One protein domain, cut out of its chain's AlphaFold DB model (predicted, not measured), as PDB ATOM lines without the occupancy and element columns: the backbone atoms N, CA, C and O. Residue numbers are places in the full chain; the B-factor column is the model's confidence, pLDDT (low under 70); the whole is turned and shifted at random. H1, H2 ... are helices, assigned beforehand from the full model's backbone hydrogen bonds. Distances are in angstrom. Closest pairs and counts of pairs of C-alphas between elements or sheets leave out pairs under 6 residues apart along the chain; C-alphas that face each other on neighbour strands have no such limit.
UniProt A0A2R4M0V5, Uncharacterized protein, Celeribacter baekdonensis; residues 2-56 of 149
ATOM      1  N   THR A   2      87.644 -73.888-228.847       82.81
ATOM      2  CA  THR A   2      87.311 -73.228-230.118       82.81
ATOM      3  C   THR A   2      88.065 -71.900-230.269       82.81
ATOM      4  O   THR A   2      88.456 -71.280-229.284       82.81
ATOM      5  N   GLU A   3      88.242 -71.419-231.500       78.44
ATOM      6  CA  GLU A   3      88.876 -70.120-231.800       78.44
ATOM      7  C   GLU A   3      88.141 -68.928-231.139       78.44
ATOM      8  O   GLU A   3      88.755 -67.941-230.719       78.44
ATOM      9  N   LEU A   4      86.824 -69.070-230.940       76.75
ATOM     10  CA  LEU A   4      85.977 -68.135-230.194       76.75
ATOM     11  C   LEU A   4      86.287 -68.126-228.686       76.75
ATOM     12  O   LEU A   4      86.326 -67.057-228.077       76.75
ATOM     13  N   GLU A   5      86.549 -69.289-228.080       71.94
ATOM     14  CA  GLU A   5      86.983 -69.385-226.675       71.94
ATOM     15  C   GLU A   5      88.378 -68.782-226.484       71.94
ATOM     16  O   GLU A   5      88.590 -68.012-225.549       71.94
ATOM     17  N   GLN A   6      89.305 -69.052-227.409       66.31
ATOM     18  CA  GLN A   6      90.663 -68.501-227.383       66.31
ATOM     19  C   GLN A   6      90.645 -66.961-227.428       66.31
ATOM     20  O   GLN A   6      91.303 -66.292-226.629       66.31
ATOM     21  N   THR A   7      89.832 -66.393-228.323       71.75
ATOM     22  CA  THR A   7      89.680 -64.941-228.498       71.75
ATOM     23  C   THR A   7      89.042 -64.279-227.273       71.75
ATOM     24  O   THR A   7      89.416 -63.165-226.898       71.75
ATOM     25  N   ARG A   8      88.096 -64.955-226.612       76.25
ATOM     26  CA  ARG A   8      87.453 -64.465-225.386       76.25
ATOM     27  C   ARG A   8      88.424 -64.438-224.200       76.25
ATOM     28  O   ARG A   8      88.459 -63.437-223.490       76.25
ATOM     29  N   ILE A   9      89.246 -65.478-224.036       75.31
ATOM     30  CA  ILE A   9      90.260 -65.567-222.971       75.31
ATOM     31  C   ILE A   9      91.280 -64.426-223.083       75.31
ATOM     32  O   ILE A   9      91.585 -63.768-222.090       75.31
ATOM     33  N   VAL A  10      91.778 -64.142-224.292       71.44
ATOM     34  CA  VAL A  10      92.761 -63.067-224.515       71.44
ATOM     35  C   VAL A  10      92.167 -61.690-224.205       71.44
ATOM     36  O   VAL A  10      92.804 -60.884-223.524       71.44
ATOM     37  N   HIS A  11      90.935 -61.420-224.647       71.31
ATOM     38  CA  HIS A  11      90.256 -60.161-224.329       71.31
ATOM     39  C   HIS A  11      89.998 -59.997-222.830       71.31
ATOM     40  O   HIS A  11      90.162 -58.901-222.292       71.31
ATOM     41  N   GLU A  12      89.617 -61.071-222.140       71.38
ATOM     42  CA  GLU A  12      89.385 -61.056-220.699       71.38
ATOM     43  C   GLU A  12      90.682 -60.810-219.923       71.38
ATOM     44  O   GLU A  12      90.718 -59.937-219.054       71.38
ATOM     45  N   HIS A  13      91.777 -61.462-220.319       72.69
ATOM     46  CA  HIS A  13      93.103 -61.230-219.754       72.69
ATOM     47  C   HIS A  13      93.595 -59.786-219.973       72.69
ATOM     48  O   HIS A  13      94.081 -59.143-219.039       72.69
ATOM     49  N   HIS A  14      93.418 -59.233-221.180       71.69
ATOM     50  CA  HIS A  14      93.767 -57.838-221.478       71.69
ATOM     51  C   HIS A  14      92.924 -56.847-220.661       71.69
ATOM     52  O   HIS A  14      93.426 -55.855-220.128       71.69
ATOM     53  N   ARG A  15      91.626 -57.130-220.508       74.50
ATOM     54  CA  ARG A  15      90.728 -56.321-219.681       74.50
ATOM     55  C   ARG A  15      91.142 -56.356-218.209       74.50
ATOM     56  O   ARG A  15      91.085 -55.318-217.550       74.50
ATOM     57  N   MET A  16      91.574 -57.509-217.704       72.06
ATOM     58  CA  MET A  16      92.043 -57.648-216.323       72.06
ATOM     59  C   MET A  16      93.335 -56.875-216.076       72.06
ATOM     60  O   MET A  16      93.382 -56.054-215.162       72.06
ATOM     61  N   THR A  17      94.322 -57.002-216.964       75.94
ATOM     62  CA  THR A  17      95.565 -56.213-216.892       75.94
ATOM     63  C   THR A  17      95.332 -54.703-217.034       75.94
ATOM     64  O   THR A  17      96.070 -53.906-216.455       75.94
ATOM     65  N   ALA A  18      94.289 -54.275-217.751       83.44
ATOM     66  CA  ALA A  18      93.899 -52.866-217.814       83.44
ATOM     67  C   ALA A  18      93.225 -52.365-216.521       83.44
ATOM     68  O   ALA A  18      93.447 -51.219-216.128       83.44
ATOM     69  N   ILE A  19      92.413 -53.195-215.855       89.69
ATOM     70  CA  ILE A  19      91.774 -52.859-214.568       89.69
ATOM     71  C   ILE A  19      92.816 -52.719-213.461       89.69
ATOM     72  O   ILE A  19      92.725 -51.802-212.650       89.69
ATOM     73  N   GLU A  20      93.842 -53.564-213.468       91.50
ATOM     74  CA  GLU A  20      94.915 -53.547-212.476       91.50
ATOM     75  C   GLU A  20      95.690 -52.221-212.397       91.50
ATOM     76  O   GLU A  20      96.223 -51.882-211.343       91.50
ATOM     77  N   ARG A  21      95.736 -51.445-213.486       95.62
ATOM     78  CA  ARG A  21      96.397 -50.127-213.520       95.62
ATOM     79  C   ARG A  21      95.491 -48.975-213.088       95.62
ATOM     80  O   ARG A  21      95.966 -47.847-212.985       95.62
ATOM     81  N   LYS A  22      94.198 -49.232-212.883       96.94
ATOM     82  CA  LYS A  22      93.243 -48.217-212.436       96.94
ATOM     83  C   LYS A  22      93.268 -48.082-210.922       96.94
ATOM     84  O   LYS A  22      93.716 -48.984-210.222       96.94
ATOM     85  N   THR A  23      92.770 -46.954-210.437       98.00
ATOM     86  CA  THR A  23      92.515 -46.699-209.015       98.00
ATOM     87  C   THR A  23      91.066 -47.043-208.660       98.00
ATOM     88  O   THR A  23      90.230 -47.230-209.553       98.00
ATOM     89  N   LEU A  24      90.731 -47.098-207.368       98.00
ATOM     90  CA  LEU A  24      89.337 -47.283-206.948       98.00
ATOM     91  C   LEU A  24      88.462 -46.111-207.390       98.00
ATOM     92  O   LEU A  24      87.385 -46.351-207.925       98.00
ATOM     93  N   GLU A  25      88.945 -44.871-207.269       97.75
ATOM     94  CA  GLU A  25      88.188 -43.689-207.714       97.75
ATOM     95  C   GLU A  25      87.808 -43.783-209.196       97.75
ATOM     96  O   GLU A  25      86.681 -43.482-209.584       97.75
ATOM     97  N   GLN A  26      88.726 -44.263-210.040       97.50
ATOM     98  CA  GLN A  26      88.471 -44.432-211.470       97.50
ATOM     99  C   GLN A  26      87.484 -45.566-211.769       97.50
ATOM    100  O   GLN A  26      86.702 -45.470-212.718       97.50
ATOM    101  N   LEU A  27      87.544 -46.662-211.008       96.94
ATOM    102  CA  LEU A  27      86.684 -47.833-211.199       96.94
ATOM    103  C   LEU A  27      85.260 -47.594-210.693       96.94
ATOM    104  O   LEU A  27      84.301 -48.008-211.346       96.94
ATOM    105  N   GLU A  28      85.131 -46.913-209.560       96.75
ATOM    106  CA  GLU A  28      83.859 -46.559-208.928       96.75
ATOM    107  C   GLU A  28      83.267 -45.269-209.508       96.75
ATOM    108  O   GLU A  28      82.073 -45.025-209.350       96.75
ATOM    109  N   LYS A  29      84.076 -44.490-210.245       96.94
ATOM    110  CA  LYS A  29      83.743 -43.148-210.751       96.94
ATOM    111  C   LYS A  29      83.327 -42.203-209.622       96.94
ATOM    112  O   LYS A  29      82.411 -41.401-209.787       96.94
ATOM    113  N   ASP A  30      84.014 -42.321-208.492       96.75
ATOM    114  CA  ASP A  30      83.693 -41.625-207.253       96.75
ATOM    115  C   ASP A  30      84.968 -41.072-206.611       96.75
ATOM    116  O   ASP A  30      85.844 -41.831-206.181       96.75
ATOM    117  N   VAL A  31      85.062 -39.743-206.569       95.62
ATOM    118  CA  VAL A  31      86.179 -39.003-205.974       95.62
ATOM    119  C   VAL A  31      85.725 -38.483-204.623       95.62
ATOM    120  O   VAL A  31      84.779 -37.700-204.534       95.62
ATOM    121  N   TRP A  32      86.414 -38.909-203.569       94.19
ATOM    122  CA  TRP A  32      86.072 -38.483-202.219       94.19
ATOM    123  C   TRP A  32      86.593 -37.069-201.948       94.19
ATOM    124  O   TRP A  32      87.682 -36.715-202.411       94.19
ATOM    125  N   PRO A  33      85.863 -36.255-201.165       93.19
ATOM    126  CA  PRO A  33      86.421 -35.020-200.636       93.19
ATOM    127  C   PRO A  33      87.596 -35.321-199.694       93.19
ATOM    128  O   PRO A  33      87.851 -36.468-199.303       93.19
ATOM    129  N   ALA A  34      88.324 -34.271-199.307       90.25
ATOM    130  CA  ALA A  34      89.363 -34.393-198.293       90.25
ATOM    131  C   ALA A  34      88.781 -35.003-196.998       90.25
ATOM    132  O   ALA A  34      87.644 -34.686-196.639       90.25
ATOM    133  N   PRO A  35      89.528 -35.877-196.303       90.31
ATOM    134  CA  PRO A  35      89.034 -36.519-195.094       90.31
ATOM    135  C   PRO A  35      88.748 -35.480-194.009       90.31
ATOM    136  O   PRO A  35      89.604 -34.662-193.678       90.31
ATOM    137  N   GLU A  36      87.560 -35.557-193.414       84.81
ATOM    138  CA  GLU A  36      87.164 -34.691-192.295       84.81
ATOM    139  C   GLU A  36      87.923 -35.036-191.003       84.81
ATOM    140  O   GLU A  36      88.108 -34.189-190.129       84.81
ATOM    141  N   PHE A  37      88.410 -36.277-190.894       79.56
ATOM    142  CA  PHE A  37      89.128 -36.791-189.732       79.56
ATOM    143  C   PHE A  37      90.574 -37.135-190.089       79.56
ATOM    144  O   PHE A  37      90.842 -37.942-190.976       79.56
ATOM    145  N   GLY A  38      91.523 -36.580-189.334       84.00
ATOM    146  CA  GLY A  38      92.960 -36.784-189.539       84.00
ATOM    147  C   GLY A  38      93.532 -38.065-188.926       84.00
ATOM    148  O   GLY A  38      94.721 -38.101-188.616       84.00
ATOM    149  N   SER A  39      92.717 -39.098-188.675       92.44
ATOM    150  CA  SER A  39      93.267 -40.358-188.166       92.44
ATOM    151  C   SER A  39      94.087 -41.041-189.258       92.44
ATOM    152  O   SER A  39      93.708 -41.016-190.428       92.44
ATOM    153  N   TYR A  40      95.185 -41.693-188.868       92.06
ATOM    154  CA  TYR A  40      96.075 -42.369-189.813       92.06
ATOM    155  C   TYR A  40      95.326 -43.346-190.732       92.06
ATOM    156  O   TYR A  40      95.591 -43.398-191.930       92.06
ATOM    157  N   LEU A  41      94.362 -44.098-190.192       93.88
ATOM    158  CA  LEU A  41      93.575 -45.062-190.963       93.88
ATOM    159  C   LEU A  41      92.688 -44.373-192.007       93.88
ATOM    160  O   LEU A  41      92.680 -44.796-193.163       93.88
ATOM    161  N   VAL A  42      91.982 -43.305-191.619       93.44
ATOM    162  CA  VAL A  42      91.113 -42.545-192.529       93.44
ATOM    163  C   VAL A  42      91.949 -41.908-193.635       93.44
ATOM    164  O   VAL A  42      91.670 -42.121-194.813       93.44
ATOM    165  N   THR A  43      93.030 -41.207-193.286       93.88
ATOM    166  CA  THR A  43      93.900 -40.561-194.279       93.88
ATOM    167  C   THR A  43      94.528 -41.576-195.231       93.88
ATOM    168  O   THR A  43      94.559 -41.344-196.438       93.88
ATOM    169  N   THR A  44      94.966 -42.727-194.712       95.38
ATOM    170  CA  THR A  44      95.545 -43.808-195.523       95.38
ATOM    171  C   THR A  44      94.508 -44.400-196.478       95.38
ATOM    172  O   THR A  44      94.799 -44.580-197.656       95.38
ATOM    173  N   CYS A  45      93.276 -44.645-196.021       96.00
ATOM    174  CA  CYS A  45      92.212 -45.168-196.881       96.00
ATOM    175  C   CYS A  45      91.841 -44.191-198.006       96.00
ATOM    176  O   CYS A  45      91.691 -44.628-199.145       96.00
ATOM    177  N   HIS A  46      91.766 -42.882-197.730       95.50
ATOM    178  CA  HIS A  46      91.566 -41.869-198.775       95.50
ATOM    179  C   HIS A  46      92.702 -41.895-199.809       95.50
ATOM    180  O   HIS A  46      92.442 -41.945-201.008       95.50
ATOM    181  N   GLN A  47      93.962 -41.937-199.364       95.88
ATOM    182  CA  GLN A  47      95.118 -42.020-200.266       95.88
ATOM    183  C   GLN A  47      95.104 -43.304-201.106       95.88
ATOM    184  O   GLN A  47      95.373 -43.275-202.307       95.88
ATOM    185  N   TRP A  48      94.753 -44.441-200.507       97.81
ATOM    186  CA  TRP A  48      94.691 -45.715-201.214       97.81
ATOM    187  C   TRP A  48      93.576 -45.786-202.255       97.81
ATOM    188  O   TRP A  48      93.716 -46.534-203.220       97.81
ATOM    189  N   ARG A  49      92.519 -44.968-202.174       97.56
ATOM    190  CA  ARG A  49      91.547 -44.874-203.278       97.56
ATOM    191  C   ARG A  49      92.163 -44.352-204.578       97.56
ATOM    192  O   ARG A  49      91.671 -44.700-205.652       97.56
ATOM    193  N   GLN A  50      93.264 -43.606-204.486       96.75
ATOM    194  CA  GLN A  50      94.060 -43.094-205.610       96.75
ATOM    195  C   GLN A  50      95.252 -43.997-205.961       96.75
ATOM    196  O   GLN A  50      95.983 -43.732-206.915       96.75
ATOM    197  N   LYS A  51      95.452 -45.087-205.216       97.19
ATOM    198  CA  LYS A  51      96.497 -46.072-205.481       97.19
ATOM    199  C   LYS A  51      96.034 -47.028-206.594       97.19
ATOM    200  O   LYS A  51      94.909 -47.530-206.525       97.19
ATOM    201  N   PRO A  52      96.862 -47.300-207.619       97.25
ATOM    202  CA  PRO A  52      96.561 -48.332-208.605       97.25
ATOM    203  C   PRO A  52      96.391 -49.704-207.949       97.25
ATOM    204  O   PRO A  52      97.145 -50.059-207.042       97.25
ATOM    205  N   LEU A  53      95.430 -50.493-208.428       96.88
ATOM    206  CA  LEU A  53      95.089 -51.799-207.857       96.88
ATOM    207  C   LEU A  53      96.301 -52.739-207.775       96.88
ATOM    208  O   LEU A  53      96.489 -53.414-206.765       96.88
ATOM    209  N   ASN A  54      97.152 -52.770-208.802       94.81
ATOM    210  CA  ASN A  54      98.362 -53.598-208.844       94.81
ATOM    211  C   ASN A  54      99.450 -53.213-207.837       94.81
ATOM    212  O   ASN A  54     100.352 -54.014-207.612       94.81
ATOM    213  N   ALA A  55      99.381 -52.025-207.240       96.38
ATOM    214  CA  ALA A  55     100.363 -51.568-206.268       96.38
ATOM    215  C   ALA A  55     100.011 -51.976-204.827       96.38
ATOM    216  O   ALA A  55     100.799 -51.721-203.915       96.38
ATOM    217  N   PHE A  56      98.817 -52.529-204.585       96.62
ATOM    218  CA  PHE A  56      98.400 -52.972-203.255       96.62
ATOM    219  C   PHE A  56      99.187 -54.201-202.806       96.62
ATOM    220  O   PHE A  56      99.276 -55.190-203.537       96.62
TER     221      PHE A  56
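This is residues 2 to 56 of the 149 residues of an uncharacterized protein of Celeribacter baekdonensis (UniProt A0A2R4M0V5). A long helix, H1, leads into a small head made of a loop: after the short helix H2 the chain arches away through residues 29 to 39, and H3 folds back until its last residue, Arg 49, is beside Leu 24 of H2. Residues 2 to 16, of which 3 to 16 belong to H1, stick out from this head as an arm that makes much of the length. The printed part has 55 residues with three named helices, in the order H1, H2, H3, and no named strand; the class is all helix. The whole is extended, with a radius of gyration of the C-alphas of 16.3 A and spans of 55 by 19 by 11 A.

Find C-alpha 3 at (88.876, -70.120, -231.800); from there H1, residues 3 to 20, runs 26.2 A to C-alpha 20 at (94.915, -53.547, -212.476). Next look at residues 24 to 28, which form H2. H3 covers residues 40 to 49, 14.4 A from first to last C-alpha, and ends at C-alpha 49 at (91.547, -44.874, -203.278).

Start from H1: it is close to H2 but not clearly touching, and their closest C-alphas, of Ile 19 and Leu 27, are 7.9 A apart. H2 and H3 are also close but not clearly touching; their closest C-alphas, of Leu 24 and Arg 49, are 4.9 A apart. H1 and H3 are apart. In H1, H2 and H3 every O i to N i+4 pair is within hydrogen-bond range.

The two C-alphas farthest apart, of Thr 2 and Gly 38, are 54.8 A from each other. Without the stretches that stand free, residues 2 to 16 and 36 to 42, the body spans 30 by 18 by 7 A. The link from H1 to H2 is tight, and the link from H2 to H3, with 11 residues, is long. The printed part has no cut. The mean pLDDT of the printed part is 88.1; look to Gln 6 for the one printed residue under 70.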